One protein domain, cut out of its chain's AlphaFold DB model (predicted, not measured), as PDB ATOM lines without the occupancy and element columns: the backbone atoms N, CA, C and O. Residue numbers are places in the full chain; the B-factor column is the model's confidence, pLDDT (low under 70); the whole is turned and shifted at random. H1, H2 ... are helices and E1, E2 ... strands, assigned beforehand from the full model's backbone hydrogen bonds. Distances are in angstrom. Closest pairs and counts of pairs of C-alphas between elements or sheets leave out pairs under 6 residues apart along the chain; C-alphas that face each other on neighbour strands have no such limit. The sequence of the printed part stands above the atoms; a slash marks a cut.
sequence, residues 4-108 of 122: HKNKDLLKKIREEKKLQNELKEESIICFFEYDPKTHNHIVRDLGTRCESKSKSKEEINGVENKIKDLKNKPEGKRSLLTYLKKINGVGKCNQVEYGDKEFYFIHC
ATOM      1  N   HIS A   4     -28.145 -27.541 -63.665       87.81
ATOM      2  CA  HIS A   4     -29.397 -27.469 -64.425       87.81
ATOM      3  C   HIS A   4     -30.454 -28.426 -63.868       87.81
ATOM      4  O   HIS A   4     -31.568 -28.005 -63.578       87.81
ATOM      5  N   LYS A   5     -30.071 -29.677 -63.575       91.25
ATOM      6  CA  LYS A   5     -30.984 -30.663 -62.970       91.25
ATOM      7  C   LYS A   5     -31.480 -30.223 -61.589       91.25
ATOM      8  O   LYS A   5     -32.615 -30.514 -61.224       91.25
ATOM      9  N   ASN A   6     -30.641 -29.536 -60.812       91.94
ATOM     10  CA  ASN A   6     -31.029 -29.021 -59.497       91.94
ATOM     11  C   ASN A   6     -32.019 -27.849 -59.622       91.94
ATOM     12  O   ASN A   6     -32.977 -27.785 -58.852       91.94
ATOM     13  N   LYS A   7     -31.824 -26.961 -60.606       91.62
ATOM     14  CA  LYS A   7     -32.763 -25.874 -60.925       91.62
ATOM     15  C   LYS A   7     -34.109 -26.403 -61.419       91.62
ATOM     16  O   LYS A   7     -35.141 -25.954 -60.930       91.62
ATOM     17  N   ASP A   8     -34.106 -27.398 -62.303       93.56
ATOM     18  CA  ASP A   8     -35.335 -28.037 -62.788       93.56
ATOM     19  C   ASP A   8     -36.125 -28.682 -61.645       93.56
ATOM     20  O   ASP A   8     -37.345 -28.536 -61.565       93.56
ATOM     21  N   LEU A   9     -35.432 -29.357 -60.722       94.19
ATOM     22  CA  LEU A   9     -36.057 -29.934 -59.532       94.19
ATOM     23  C   LEU A   9     -36.674 -28.851 -58.639       94.19
ATOM     24  O   LEU A   9     -37.826 -28.980 -58.230       94.19
ATOM     25  N   LEU A  10     -35.941 -27.764 -58.374       93.00
ATOM     26  CA  LEU A  10     -36.473 -26.629 -57.619       93.00
ATOM     27  C   LEU A  10     -37.714 -26.042 -58.304       93.00
ATOM     28  O   LEU A  10     -38.705 -25.765 -57.630       93.00
ATOM     29  N   LYS A  11     -37.684 -25.871 -59.630       92.69
ATOM     30  CA  LYS A  11     -38.814 -25.355 -60.409       92.69
ATOM     31  C   LYS A  11     -40.052 -26.241 -60.257       92.69
ATOM     32  O   LYS A  11     -41.109 -25.716 -59.918       92.69
ATOM     33  N   LYS A  12     -39.908 -27.563 -60.392       94.31
ATOM     34  CA  LYS A  12     -41.013 -28.516 -60.185       94.31
ATOM     35  C   LYS A  12     -41.603 -28.429 -58.781       94.31
ATOM     36  O   LYS A  12     -42.811 -28.275 -58.636       94.31
ATOM     37  N   ILE A  13     -40.754 -28.442 -57.746       93.81
ATOM     38  CA  ILE A  13     -41.207 -28.323 -56.349       93.81
ATOM     39  C   ILE A  13     -41.990 -27.019 -56.155       93.81
ATOM     40  O   ILE A  13     -43.057 -27.026 -55.543       93.81
ATOM     41  N   ARG A  14     -41.489 -25.900 -56.695       93.44
ATOM     42  CA  ARG A  14     -42.154 -24.591 -56.610       93.44
ATOM     43  C   ARG A  14     -43.516 -24.578 -57.289       93.44
ATOM     44  O   ARG A  14     -44.451 -24.019 -56.724       93.44
ATOM     45  N   GLU A  15     -43.611 -25.145 -58.484       93.31
ATOM     46  CA  GLU A  15     -44.845 -25.184 -59.268       93.31
ATOM     47  C   GLU A  15     -45.893 -26.076 -58.598       93.31
ATOM     48  O   GLU A  15     -47.001 -25.617 -58.317       93.31
ATOM     49  N   GLU A  16     -45.526 -27.306 -58.244       94.62
ATOM     50  CA  GLU A  16     -46.455 -28.288 -57.680       94.62
ATOM     51  C   GLU A  16     -46.903 -27.937 -56.255       94.62
ATOM     52  O   GLU A  16     -48.055 -28.171 -55.890       94.62
ATOM     53  N   LYS A  17     -46.022 -27.335 -55.445       92.56
ATOM     54  CA  LYS A  17     -46.358 -26.897 -54.078       92.56
ATOM     55  C   LYS A  17     -46.886 -25.466 -54.005       92.56
ATOM     56  O   LYS A  17     -47.227 -25.023 -52.913       92.56
ATOM     57  N   LYS A  18     -46.980 -24.760 -55.139       91.38
ATOM     58  CA  LYS A  18     -47.425 -23.357 -55.226       91.38
ATOM     59  C   LYS A  18     -46.594 -22.403 -54.350       91.38
ATOM     60  O   LYS A  18     -47.137 -21.533 -53.680       91.38
ATOM     61  N   LEU A  19     -45.270 -22.581 -54.355       88.50
ATOM     62  CA  LEU A  19     -44.301 -21.833 -53.533       88.50
ATOM     63  C   LEU A  19     -43.511 -20.799 -54.347       88.50
ATOM     64  O   LEU A  19     -42.326 -20.542 -54.096       88.50
ATOM     65  N   GLN A  20     -44.120 -20.235 -55.391       84.56
ATOM     66  CA  GLN A  20     -43.432 -19.326 -56.308       84.56
ATOM     67  C   GLN A  20     -42.902 -18.076 -55.589       84.56
ATOM     68  O   GLN A  20     -41.833 -17.582 -55.968       84.56
ATOM     69  N   ASN A  21     -43.607 -17.610 -54.552       81.75
ATOM     70  CA  ASN A  21     -43.293 -16.393 -53.800       81.75
ATOM     71  C   ASN A  21     -42.305 -16.638 -52.652       81.75
ATOM     72  O   ASN A  21     -41.483 -15.769 -52.339       81.75
ATOM     73  N   GLU A  22     -42.370 -17.816 -52.041       83.06
ATOM     74  CA  GLU A  22     -41.616 -18.206 -50.857       83.06
ATOM     75  C   GLU A  22     -40.228 -18.744 -51.214       83.06
ATOM     76  O   GLU A  22     -39.243 -18.441 -50.533       83.06
ATOM     77  N   LEU A  23     -40.134 -19.498 -52.313       84.44
ATOM     78  CA  LEU A  23     -38.898 -20.090 -52.818       84.44
ATOM     79  C   LEU A  23     -38.412 -19.361 -54.073       84.44
ATOM     80  O   LEU A  23     -38.404 -19.911 -55.168       84.44
ATOM     81  N   LYS A  24     -37.986 -18.104 -53.949       82.56
ATOM     82  CA  LYS A  24     -37.410 -17.378 -55.095       82.56
ATOM     83  C   LYS A  24     -36.032 -17.944 -55.441       82.56
ATOM     84  O   LYS A  24     -35.154 -17.909 -54.584       82.56
ATOM     85  N   GLU A  25     -35.830 -18.411 -56.676       79.00
ATOM     86  CA  GLU A  25     -34.573 -19.041 -57.132       79.00
ATOM     87  C   GLU A  25     -33.344 -18.160 -56.865       79.00
ATOM     88  O   GLU A  25     -32.375 -18.614 -56.267       79.00
ATOM     89  N   GLU A  26     -33.429 -16.872 -57.202       79.12
ATOM     90  CA  GLU A  26     -32.394 -15.853 -56.943       79.12
ATOM     91  C   GLU A  26     -32.011 -15.715 -55.463       79.12
ATOM     92  O   GLU A  26     -30.939 -15.221 -55.119       79.12
ATOM     93  N   SER A  27     -32.913 -16.132 -54.574       83.06
ATOM     94  CA  SER A  27     -32.729 -16.054 -53.137       83.06
ATOM     95  C   SER A  27     -32.232 -17.355 -52.542       83.06
ATOM     96  O   SER A  27     -32.046 -17.362 -51.337       83.06
ATOM     97  N   ILE A  28     -32.049 -18.437 -53.302       87.62
ATOM     98  CA  ILE A  28     -31.632 -19.745 -52.781       87.62
ATOM     99  C   ILE A  28     -30.223 -20.039 -53.289       87.62
ATOM    100  O   ILE A  28     -29.944 -19.942 -54.483       87.62
ATOM    101  N   ILE A  29     -29.330 -20.387 -52.364       87.50
ATOM    102  CA  ILE A  29     -27.934 -20.724 -52.675       87.50
ATOM    103  C   ILE A  29     -27.835 -22.217 -52.985       87.50
ATOM    104  O   ILE A  29     -27.337 -22.630 -54.030       87.50
ATOM    105  N   CYS A  30     -28.366 -23.024 -52.075       90.75
ATOM    106  CA  CYS A  30     -28.434 -24.468 -52.187       90.75
ATOM    107  C   CYS A  30     -29.614 -24.992 -51.365       90.75
ATOM    108  O   CYS A  30     -30.222 -24.268 -50.564       90.75
ATOM    109  N   PHE A  31     -29.941 -26.262 -51.565       93.25
ATOM    110  CA  PHE A  31     -30.922 -26.966 -50.752       93.25
ATOM    111  C   PHE A  31     -30.490 -28.410 -50.513       93.25
ATOM    112  O   PHE A  31     -29.689 -28.965 -51.261       93.25
ATOM    113  N   PHE A  32     -31.002 -29.015 -49.452       94.56
ATOM    114  CA  PHE A  32     -30.731 -30.398 -49.095       94.56
ATOM    115  C   PHE A  32     -31.948 -31.229 -49.430       94.56
ATOM    116  O   PHE A  32     -33.056 -30.867 -49.055       94.56
ATOM    117  N   GLU A  33     -31.728 -32.335 -50.115       95.31
ATOM    118  CA  GLU A  33     -32.715 -33.382 -50.326       95.31
ATOM    119  C   GLU A  33     -32.439 -34.476 -49.296       95.31
ATOM    120  O   GLU A  33     -31.347 -35.039 -49.285       95.31
ATOM    121  N   TYR A  34     -33.398 -34.741 -48.418       94.56
ATOM    122  CA  TYR A  34     -33.290 -35.694 -47.322       94.56
ATOM    123  C   TYR A  34     -34.354 -36.781 -47.465       94.56
ATOM    124  O   TYR A  34     -35.534 -36.491 -47.667       94.56
ATOM    125  N   ASP A  35     -33.927 -38.033 -47.365       93.44
ATOM    126  CA  ASP A  35     -34.808 -39.191 -47.310       93.44
ATOM    127  C   ASP A  35     -34.992 -39.608 -45.839       93.44
ATOM    128  O   ASP A  35     -34.056 -40.138 -45.235       93.44
ATOM    129  N   PRO A  36     -36.178 -39.394 -45.244       89.31
ATOM    130  CA  PRO A  36     -36.436 -39.735 -43.851       89.31
ATOM    131  C   PRO A  36     -36.456 -41.246 -43.580       89.31
ATOM    132  O   PRO A  36     -36.295 -41.631 -42.426       89.31
ATOM    133  N   LYS A  37     -36.636 -42.103 -44.600       89.12
ATOM    134  CA  LYS A  37     -36.642 -43.570 -44.440       89.12
ATOM    135  C   LYS A  37     -35.223 -44.121 -44.366       89.12
ATOM    136  O   LYS A  37     -34.929 -44.977 -43.536       89.12
ATOM    137  N   THR A  38     -34.344 -43.648 -45.249       90.50
ATOM    138  CA  THR A  38     -32.953 -44.132 -45.319       90.50
ATOM    139  C   THR A  38     -31.969 -43.266 -44.535       90.50
ATOM    140  O   THR A  38     -30.825 -43.670 -44.333       90.50
ATOM    141  N   HIS A  39     -32.406 -42.091 -44.073       87.81
ATOM    142  CA  HIS A  39     -31.579 -41.050 -43.459       87.81
ATOM    143  C   HIS A  39     -30.433 -40.557 -44.356       87.81
ATOM    144  O   HIS A  39     -29.457 -39.983 -43.870       87.81
ATOM    145  N   ASN A  40     -30.543 -40.772 -45.668       90.44
ATOM    146  CA  ASN A  40     -29.585 -40.264 -46.637       90.44
ATOM    147  C   ASN A  40     -29.915 -38.816 -46.999       90.44
ATOM    148  O   ASN A  40     -31.082 -38.438 -47.117       90.44
ATOM    149  N   HIS A  41     -28.882 -38.015 -47.247       92.19
ATOM    150  CA  HIS A  41     -29.039 -36.648 -47.727       92.19
ATOM    151  C   HIS A  41     -28.139 -36.342 -48.917       92.19
ATOM    152  O   HIS A  41     -27.058 -36.903 -49.090       92.19
ATOM    153  N   ILE A  42     -28.595 -35.398 -49.729       92.62
ATOM    154  CA  ILE A  42     -27.892 -34.879 -50.893       92.62
ATOM    155  C   ILE A  42     -27.891 -33.355 -50.822       92.62
ATOM    156  O   ILE A  42     -28.941 -32.735 -50.666       92.62
ATOM    157  N   VAL A  43     -26.722 -32.743 -51.016       92.31
ATOM    158  CA  VAL A  43     -26.600 -31.288 -51.171       92.31
ATOM    159  C   VAL A  43     -26.779 -30.908 -52.642       92.31
ATOM    160  O   VAL A  43     -26.043 -31.370 -53.516       92.31
ATOM    161  N   ARG A  44     -27.762 -30.054 -52.923       92.00
ATOM    162  CA  ARG A  44     -28.129 -29.570 -54.259       92.00
ATOM    163  C   ARG A  44     -27.732 -28.102 -54.397       92.00
ATOM    164  O   ARG A  44     -28.462 -27.201 -53.990       92.00
ATOM    165  N   ASP A  45     -26.559 -27.864 -54.972       89.12
ATOM    166  CA  ASP A  45     -26.075 -26.515 -55.274       89.12
ATOM    167  C   ASP A  45     -26.784 -25.920 -56.507       89.12
ATOM    168  O   ASP A  45     -27.015 -26.635 -57.493       89.12
ATOM    169  N   LEU A  46     -27.150 -24.633 -56.448       87.44
ATOM    170  CA  LEU A  46     -27.825 -23.911 -57.538       87.44
ATOM    171  C   LEU A  46     -26.894 -22.988 -58.338       87.44
ATOM    172  O   LEU A  46     -27.339 -22.365 -59.305       87.44
ATOM    173  N   GLY A  47     -25.622 -22.873 -57.950       79.69
ATOM    174  CA  GLY A  47     -24.658 -21.948 -58.549       79.69
ATOM    175  C   GLY A  47     -24.936 -20.468 -58.256       79.69
ATOM    176  O   GLY A  47     -24.245 -19.598 -58.791       79.69
ATOM    177  N   THR A  48     -25.935 -20.157 -57.425       76.62
ATOM    178  CA  THR A  48     -26.289 -18.783 -57.058       76.62
ATOM    179  C   THR A  48     -25.189 -18.182 -56.188       76.62
ATOM    180  O   THR A  48     -24.952 -18.625 -55.064       76.62
ATOM    181  N   ARG A  49     -24.522 -17.135 -56.682       71.62
ATOM    182  CA  ARG A  49     -23.524 -16.388 -55.904       71.62
ATOM    183  C   ARG A  49     -24.227 -15.386 -54.990       71.62
ATOM    184  O   ARG A  49     -24.964 -14.527 -55.460       71.62
ATOM    185  N   CYS A  50     -23.980 -15.482 -53.687       69.75
ATOM    186  CA  CYS A  50     -24.464 -14.518 -52.705       69.75
ATOM    187  C   CYS A  50     -23.340 -13.526 -52.374       69.75
ATOM    188  O   CYS A  50     -22.305 -13.925 -51.851       69.75
ATOM    189  N   GLU A  51     -23.531 -12.234 -52.664       61.91
ATOM    190  CA  GLU A  51     -22.527 -11.182 -52.393       61.91
ATOM    191  C   GLU A  51     -22.302 -10.928 -50.893       61.91
ATOM    192  O   GLU A  51     -21.310 -10.323 -50.487       61.91
ATOM    193  N   SER A  52     -23.228 -11.382 -50.044       60.22
ATOM    194  CA  SER A  52     -23.062 -11.290 -48.597       60.22
ATOM    195  C   SER A  52     -21.951 -12.244 -48.158       60.22
ATOM    196  O   SER A  52     -22.143 -13.458 -48.155       60.22
ATOM    197  N   LYS A  53     -20.804 -11.677 -47.746       46.69
ATOM    198  CA  LYS A  53     -19.610 -12.385 -47.227       46.69
ATOM    199  C   LYS A  53     -19.912 -13.437 -46.144       46.69
ATOM    200  O   LYS A  53     -19.079 -14.293 -45.881       46.69
ATOM    201  N   SER A  54     -21.075 -13.349 -45.499       48.25
ATOM    202  CA  SER A  54     -21.444 -14.077 -44.282       48.25
ATOM    203  C   SER A  54     -22.066 -15.459 -44.497       48.25
ATOM    204  O   SER A  54     -22.246 -16.166 -43.515       48.25
ATOM    205  N   LYS A  55     -22.385 -15.866 -45.735       57.00
ATOM    206  CA  LYS A  55     -22.896 -17.222 -46.009       57.00
ATOM    207  C   LYS A  55     -21.761 -18.145 -46.420       57.00
ATOM    208  O   LYS A  55     -21.628 -18.535 -47.579       57.00
ATOM    209  N   SER A  56     -20.871 -18.381 -45.462       64.69
ATOM    210  CA  SER A  56     -19.683 -19.208 -45.618       64.69
ATOM    211  C   SER A  56     -20.061 -20.678 -45.830       64.69
ATOM    212  O   SER A  56     -21.140 -21.144 -45.456       64.69
ATOM    213  N   LYS A  57     -19.117 -21.447 -46.381       75.50
ATOM    214  CA  LYS A  57     -19.126 -22.921 -46.392       75.50
ATOM    215  C   LYS A  57     -19.483 -23.509 -45.014       75.50
ATOM    216  O   LYS A  57     -20.028 -24.602 -44.938       75.50
ATOM    217  N   GLU A  58     -19.226 -22.772 -43.935       81.00
ATOM    218  CA  GLU A  58     -19.553 -23.145 -42.558       81.00
ATOM    219  C   GLU A  58     -21.059 -23.211 -42.285       81.00
ATOM    220  O   GLU A  58     -21.482 -24.138 -41.602       81.00
ATOM    221  N   GLU A  59     -21.885 -22.301 -42.817       84.81
ATOM    222  CA  GLU A  59     -23.344 -22.385 -42.633       84.81
ATOM    223  C   GLU A  59     -23.909 -23.621 -43.341       84.81
ATOM    224  O   GLU A  59     -24.711 -24.355 -42.765       84.81
ATOM    225  N   ILE A  60     -23.440 -23.890 -44.566       87.12
ATOM    226  CA  ILE A  60     -23.816 -25.085 -45.335       87.12
ATOM    227  C   ILE A  60     -23.395 -26.347 -44.573       87.12
ATOM    228  O   ILE A  60     -24.224 -27.229 -44.352       87.12
ATOM    229  N   ASN A  61     -22.149 -26.403 -44.093       88.19
ATOM    230  CA  ASN A  61     -21.653 -27.511 -43.276       88.19
ATOM    231  C   ASN A  61     -22.439 -27.652 -41.959       88.19
ATOM    232  O   ASN A  61     -22.692 -28.763 -41.501       88.19
ATOM    233  N   GLY A  62     -22.846 -26.540 -41.341       89.62
ATOM    234  CA  GLY A  62     -23.643 -26.524 -40.116       89.62
ATOM    235  C   GLY A  62     -25.040 -27.112 -40.320       89.62
ATOM    236  O   GLY A  62     -25.504 -27.895 -39.487       89.62
ATOM    237  N   VAL A  63     -25.690 -26.787 -41.442       90.62
ATOM    238  CA  VAL A  63     -26.953 -27.421 -41.850       90.62
ATOM    239  C   VAL A  63     -26.734 -28.906 -42.139       90.62
ATOM    240  O   VAL A  63     -27.486 -29.735 -41.633       90.62
ATOM    241  N   GLU A  64     -25.682 -29.257 -42.882       90.88
ATOM    242  CA  GLU A  64     -25.375 -30.648 -43.219       90.88
ATOM    243  C   GLU A  64     -25.151 -31.512 -41.969       90.88
ATOM    244  O   GLU A  64     -25.716 -32.599 -41.851       90.88
ATOM    245  N   ASN A  65     -24.380 -31.017 -41.000       90.44
ATOM    246  CA  ASN A  65     -24.142 -31.714 -39.737       90.44
ATOM    247  C   ASN A  65     -25.442 -31.919 -38.949       90.44
ATOM    248  O   ASN A  65     -25.665 -32.992 -38.396       90.44
ATOM    249  N   LYS A  66     -26.339 -30.925 -38.946       90.75
ATOM    250  CA  LYS A  66     -27.660 -31.060 -38.313       90.75
ATOM    251  C   LYS A  66     -28.555 -32.072 -39.024       90.75
ATOM    252  O   LYS A  66     -29.319 -32.752 -38.348       90.75
ATOM    253  N   ILE A  67     -28.456 -32.184 -40.350       90.06
ATOM    254  CA  ILE A  67     -29.174 -33.199 -41.131       90.06
ATOM    255  C   ILE A  67     -28.641 -34.602 -40.817       90.06
ATOM    256  O   ILE A  67     -29.431 -35.507 -40.564       90.06
ATOM    257  N   LYS A  68     -27.316 -34.778 -40.737       87.25
ATOM    258  CA  LYS A  68     -26.692 -36.052 -40.328       87.25
ATOM    259  C   LYS A  68     -27.142 -36.494 -38.932       87.25
ATOM    260  O   LYS A  68     -27.371 -37.678 -38.696       87.25
ATOM    261  N   ASP A  69     -27.331 -35.534 -38.032       86.94
ATOM    262  CA  ASP A  69     -27.817 -35.770 -36.671       86.94
ATOM    263  C   ASP A  69     -29.294 -36.203 -36.593       86.94
ATOM    264  O   ASP A  69     -29.699 -36.752 -35.564       86.94
ATOM    265  N   LEU A  70     -30.099 -36.014 -37.653       85.88
ATOM    266  CA  LEU A  70     -31.521 -36.400 -37.664       85.88
ATOM    267  C   LEU A  70     -31.730 -37.898 -37.444       85.88
ATOM    268  O   LEU A  70     -32.718 -38.286 -36.830       85.88
ATOM    269  N   LYS A  71     -30.789 -38.733 -37.899       78.50
ATOM    270  CA  LYS A  71     -30.835 -40.188 -37.703       78.50
ATOM    271  C   LYS A  71     -30.834 -40.586 -36.227       78.50
ATOM    272  O   LYS A  71     -31.433 -41.586 -35.854       78.50
ATOM    273  N   ASN A  72     -30.148 -39.808 -35.395       74.62
ATOM    274  CA  ASN A  72     -29.811 -40.207 -34.031       74.62
ATOM    275  C   ASN A  72     -30.648 -39.482 -32.967       74.62
ATOM    276  O   ASN A  72     -30.559 -39.827 -31.791       74.62
ATOM    277  N   LYS A  73     -31.409 -38.441 -33.339       77.44
ATOM    278  CA  LYS A  73     -32.076 -37.546 -32.381       77.44
ATOM    279  C   LYS A  73     -33.512 -37.229 -32.817       77.44
ATOM    280  O   LYS A  73     -33.682 -36.516 -33.807       77.44
ATOM    281  N   PRO A  74     -34.540 -37.615 -32.034       71.00
ATOM    282  CA  PRO A  74     -35.936 -37.250 -32.306       71.00
ATOM    283  C   PRO A  74     -36.142 -35.729 -32.381       71.00
ATOM    284  O   PRO A  74     -36.899 -35.224 -33.206       71.00
ATOM    285  N   GLU A  75     -35.401 -34.968 -31.568       79.75
ATOM    286  CA  GLU A  75     -35.447 -33.499 -31.564       79.75
ATOM    287  C   GLU A  75     -34.639 -32.841 -32.698       79.75
ATOM    288  O   GLU A  75     -34.657 -31.613 -32.866       79.75
ATOM    289  N   GLY A  76     -33.930 -33.639 -33.502       83.31
ATOM    290  CA  GLY A  76     -33.043 -33.165 -34.560       83.31
ATOM    291  C   GLY A  76     -33.762 -32.268 -35.568       83.31
ATOM    292  O   GLY A  76     -33.240 -31.206 -35.915       83.31
ATOM    293  N   LYS A  77     -34.996 -32.624 -35.966       86.56
ATOM    294  CA  LYS A  77     -35.782 -31.848 -36.948       86.56
ATOM    295  C   LYS A  77     -36.086 -30.445 -36.424       86.56
ATOM    296  O   LYS A  77     -35.887 -29.457 -37.127       86.56
ATOM    297  N   ARG A  78     -36.474 -30.319 -35.150       87.50
ATOM    298  CA  ARG A  78     -36.728 -29.014 -34.517       87.50
ATOM    299  C   ARG A  78     -35.454 -28.168 -34.440       87.50
ATOM    300  O   ARG A  78     -35.495 -26.973 -34.742       87.50
ATOM    301  N   SER A  79     -34.325 -28.779 -34.075       89.62
ATOM    302  CA  SER A  79     -33.017 -28.106 -34.024       89.62
ATOM    303  C   SER A  79     -32.559 -27.617 -35.402       89.62
ATOM    304  O   SER A  79     -32.071 -26.489 -35.531       89.62
ATOM    305  N   LEU A  80     -32.766 -28.427 -36.444       91.94
ATOM    306  CA  LEU A  80     -32.487 -28.078 -37.835       91.94
ATOM    307  C   LEU A  80     -33.344 -26.900 -38.308       91.94
ATOM    308  O   LEU A  80     -32.803 -25.897 -38.769       91.94
ATOM    309  N   LEU A  81     -34.666 -26.969 -38.126       90.69
ATOM    310  CA  LEU A  81     -35.575 -25.892 -38.533       90.69
ATOM    311  C   LEU A  81     -35.291 -24.579 -37.797       90.69
ATOM    312  O   LEU A  81     -35.377 -23.502 -38.388       90.69
ATOM    313  N   THR A  82     -34.922 -24.658 -36.518       90.19
ATOM    314  CA  THR A  82     -34.535 -23.483 -35.723       90.19
ATOM    315  C   THR A  82     -33.256 -22.850 -36.269       90.19
ATOM    316  O   THR A  82     -33.178 -21.629 -36.412       90.19
ATOM    317  N   TYR A  83     -32.270 -23.670 -36.632       90.44
ATOM    318  CA  TYR A  83     -31.031 -23.191 -37.234       90.44
ATOM    319  C   TYR A  83     -31.260 -22.570 -38.617       90.44
ATOM    320  O   TYR A  83     -30.769 -21.473 -38.871       90.44
ATOM    321  N   LEU A  84     -32.080 -23.199 -39.467       90.44
ATOM    322  CA  LEU A  84     -32.453 -22.658 -40.778       90.44
ATOM    323  C   LEU A  84     -33.147 -21.297 -40.657       90.44
ATOM    324  O   LEU A  84     -32.757 -20.352 -41.337       90.44
ATOM    325  N   LYS A  85     -34.100 -21.150 -39.727       89.25
ATOM    326  CA  LYS A  85     -34.738 -19.854 -39.434       89.25
ATOM    327  C   LYS A  85     -33.723 -18.791 -39.006       89.25
ATOM    328  O   LYS A  85     -33.852 -17.639 -39.413       89.25
ATOM    329  N   LYS A  86     -32.716 -19.166 -38.208       87.94
ATOM    330  CA  LYS A  86     -31.657 -18.251 -37.758       87.94
ATOM    331  C   LYS A  86     -30.814 -17.748 -38.932       87.94
ATOM    332  O   LYS A  86     -30.597 -16.546 -39.032       87.94
ATOM    333  N   ILE A  87     -30.371 -18.643 -39.819       85.50
ATOM    334  CA  ILE A  87     -29.483 -18.271 -40.932       85.50
ATOM    335  C   ILE A  87     -30.239 -17.638 -42.110       85.50
ATOM    336  O   ILE A  87     -29.703 -16.773 -42.800       85.50
ATOM    337  N   ASN A  88     -31.480 -18.046 -42.384       86.62
ATOM    338  CA  ASN A  88     -32.278 -17.527 -43.504       86.62
ATOM    339  C   ASN A  88     -33.088 -16.278 -43.144       86.62
ATOM    340  O   ASN A  88     -33.556 -15.570 -44.036       86.62
ATOM    341  N   GLY A  89     -33.256 -16.001 -41.853       78.06
ATOM    342  CA  GLY A  89     -34.153 -14.965 -41.366       78.06
ATOM    343  C   GLY A  89     -35.616 -15.415 -41.319       78.06
ATOM    344  O   GLY A  89     -36.037 -16.415 -41.910       78.06
ATOM    345  N   VAL A  90     -36.409 -14.650 -40.573       76.00
ATOM    346  CA  VAL A  90     -37.838 -14.910 -40.362       76.00
ATOM    347  C   VAL A  90     -38.616 -14.693 -41.666       76.00
ATOM    348  O   VAL A  90     -38.330 -13.771 -42.425       76.00
ATOM    349  N   GLY A  91     -39.612 -15.548 -41.924       74.12
ATOM    350  CA  GLY A  91     -40.513 -15.429 -43.079       74.12
ATOM    351  C   GLY A  91     -40.021 -16.094 -44.369       74.12
ATOM    352  O   GLY A  91     -40.658 -15.944 -45.408       74.12
ATOM    353  N   LYS A  92     -38.903 -16.831 -44.331       81.44
ATOM    354  CA  LYS A  92     -38.442 -17.674 -45.448       81.44
ATOM    355  C   LYS A  92     -38.954 -19.108 -45.326       81.44
ATOM    356  O   LYS A  92     -39.089 -19.632 -44.217       81.44
ATOM    357  N   CYS A  93     -39.208 -19.747 -46.467       83.88
ATOM    358  CA  CYS A  93     -39.537 -21.167 -46.512       83.88
ATOM    359  C   CYS A  93     -38.266 -21.986 -46.271       83.88
ATOM    360  O   CYS A  93     -37.345 -21.978 -47.074       83.88
ATOM    361  N   ASN A  94     -38.202 -22.672 -45.132       88.44
ATOM    362  CA  ASN A  94     -37.007 -23.416 -44.731       88.44
ATOM    363  C   ASN A  94     -37.093 -24.905 -45.066       88.44
ATOM    364  O   ASN A  94     -36.058 -25.559 -45.150       88.44
ATOM    365  N   GLN A  95     -38.307 -25.431 -45.225       93.00
ATOM    366  CA  GLN A  95     -38.567 -26.847 -45.431       93.00
ATOM    367  C   GLN A  95     -39.779 -27.034 -46.344       93.00
ATOM    368  O   GLN A  95     -40.776 -26.328 -46.188       93.00
ATOM    369  N   VAL A  96     -39.703 -28.014 -47.241       94.44
ATOM    370  CA  VAL A  96     -40.831 -28.516 -48.032       94.44
ATOM    371  C   VAL A  96     -40.802 -30.036 -48.044       94.44
ATOM    372  O   VAL A  96     -39.769 -30.635 -48.309       94.44
ATOM    373  N   GLU A  97     -41.942 -30.667 -47.798       94.12
ATOM    374  CA  GLU A  97     -42.120 -32.106 -48.011       94.12
ATOM    375  C   GLU A  97     -42.628 -32.326 -49.441       94.12
ATOM    376  O   GLU A  97     -43.613 -31.703 -49.859       94.12
ATOM    377  N   TYR A  98     -41.940 -33.161 -50.220       93.31
ATOM    378  CA  TYR A  98     -42.232 -33.393 -51.634       93.31
ATOM    379  C   TYR A  98     -41.958 -34.854 -52.013       93.31
ATOM    380  O   TYR A  98     -40.817 -35.319 -51.988       93.31
ATOM    381  N   GLY A  99     -43.027 -35.583 -52.354       91.50
ATOM    382  CA  GLY A  99     -42.999 -37.043 -52.443       91.50
ATOM    383  C   GLY A  99     -42.633 -37.666 -51.093       91.50
ATOM    384  O   GLY A  99     -43.075 -37.191 -50.052       91.50
ATOM    385  N   ASP A 100     -41.763 -38.673 -51.122       92.81
ATOM    386  CA  ASP A 100     -41.235 -39.358 -49.932       92.81
ATOM    387  C   ASP A 100     -40.033 -38.640 -49.289       92.81
ATOM    388  O   ASP A 100     -39.346 -39.214 -48.446       92.81
ATOM    389  N   LYS A 101     -39.727 -37.409 -49.714       94.31
ATOM    390  CA  LYS A 101     -38.510 -36.687 -49.328       94.31
ATOM    391  C   LYS A 101     -38.822 -35.349 -48.677       94.31
ATOM    392  O   LYS A 101     -39.843 -34.711 -48.942       94.31
ATOM    393  N   GLU A 102     -37.876 -34.893 -47.871       94.88
ATOM    394  CA  GLU A 102     -37.880 -33.569 -47.267       94.88
ATOM    395  C   GLU A 102     -36.794 -32.706 -47.906       94.88
ATOM    396  O   GLU A 102     -35.664 -33.144 -48.120       94.88
ATOM    397  N   PHE A 103     -37.133 -31.460 -48.203       95.44
ATOM    398  CA  PHE A 103     -36.237 -30.495 -48.815       95.44
ATOM    399  C   PHE A 103     -35.988 -29.344 -47.855       95.44
ATOM    400  O   PHE A 103     -36.945 -28.725 -47.401       95.44
ATOM    401  N   TYR A 104     -34.724 -29.037 -47.572       94.69
ATOM    402  CA  TYR A 104     -34.321 -27.964 -46.661       94.69
ATOM    403  C   TYR A 104     -33.552 -26.877 -47.408       94.69
ATOM    404  O   TYR A 104     -32.544 -27.165 -48.048       94.69
ATOM    405  N   PHE A 105     -33.998 -25.626 -47.331       92.25
ATOM    406  CA  PHE A 105     -33.499 -24.550 -48.198       92.25
ATOM    407  C   PHE A 105     -32.568 -23.599 -47.452       92.25
ATOM    408  O   PHE A 105     -32.872 -23.174 -46.337       92.25
ATOM    409  N   ILE A 106     -31.460 -23.207 -48.085       89.94
ATOM    410  CA  ILE A 106     -30.601 -22.115 -47.613       89.94
ATOM    411  C   ILE A 106     -30.777 -20.914 -48.536       89.94
ATOM    412  O   ILE A 106     -30.469 -20.965 -49.729       89.94
ATOM    413  N   HIS A 107     -31.229 -19.801 -47.962       87.50
ATOM    414  CA  HIS A 107     -31.464 -18.565 -48.690       87.50
ATOM    415  C   HIS A 107     -30.278 -17.600 -48.619       87.50
ATOM    416  O   HIS A 107     -29.699 -17.410 -47.557       87.50
ATOM    417  N   CYS A 108     -29.964 -16.896 -49.702       80.56
ATOM    418  CA  CYS A 108     -29.146 -15.691 -49.674       80.56
ATOM    419  C   CYS A 108     -29.947 -14.550 -49.030       80.56
ATOM    420  O   CYS A 108     -30.931 -14.055 -49.586       80.56
TER     421      CYS A 108
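AT A GLANCE: This is residues 4 to 108 of the 122 residues of an uncharacterized protein of Leptotrichia wadei (UniProt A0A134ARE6). A strongly twisted sheet of four strands forms the middle layer, with the helical hairpin H2 and H3 covering one face and H1 crossing the other face, making three layers with helices on both faces. The long link from E2 to H2 loops out between the sheet's end and the first helix of the hairpin. The printed part has 105 residues, with three named helices and four named strands in the order H1 E1 E2 H2 H3 E3 E4; the sheet runs E2 E1 E4 E3, antiparallel throughout, and the class is mixed. The whole is compact, with a radius of gyration of the C-alphas of 13.0 A and spans of 33 by 32 by 24 A.

HOW THE PARTS SIT: H1, residues 4 to 16, is on the sheet at a height over the sheet of 9.3 A. E1, residues 28 to 34, and E2, residues 41 to 45, form an antiparallel hairpin at 162 degrees, with N 33 and O 42 within hydrogen-bond range at 2.9 A. H1 runs across the strands, at 80 degrees to E1 on the local plane, and lies only just over E2 and E1, with 3 C-alphas falling on each; its closest C-alphas to E2 are those of Asn 6 and Arg 44, 6.0 A apart. H2, residues 57 to 71, is on the opposite face at a height over the sheet of 9.7 A, over E1 and along the strands. H3, residues 76 to 88, touches H2 at a shallow tilt of 18 degrees, opposite ways, a helical hairpin whose closest C-alphas are those of Leu 70 and Gly 76, 4.7 A apart. E3, residues 95 to 98, and E4, residues 101 to 107, form an antiparallel hairpin at 146 degrees, with N 103 and O 96 at 2.8 A. E4 is also the antiparallel neighbour of E1, with N 32 and O 104 at 2.8 A. H3 is on the same face as H2, over E4; the closest C-alphas of H3 and E4 are those of Asn 88 and His 107, 5.4 A apart. H1 is apart from H2 and H3. Every O i to N i+4 pair is within hydrogen-bond range in H1 and H3, and 10 of 11 in H2.

IN THESE COORDINATES: H1 begins at C-alpha 4 (-29.397, -27.469, -64.425) and is 18.4 A long. E1 measures 16.9 A, E2 13.0 A, H2 22.6 A, H3 18.0 A and E3 9.7 A. E4, 19.5 A long, ends at C-alpha 107 (-31.464, -18.565, -48.690).

THE WHOLE: The two C-alphas farthest apart are those of Lys 37 and Glu 51, 36.2 A. The printed part has no cut; the links H1 to E1 and E2 to H2 are long. Residues 50 to 56 have pLDDT under 70.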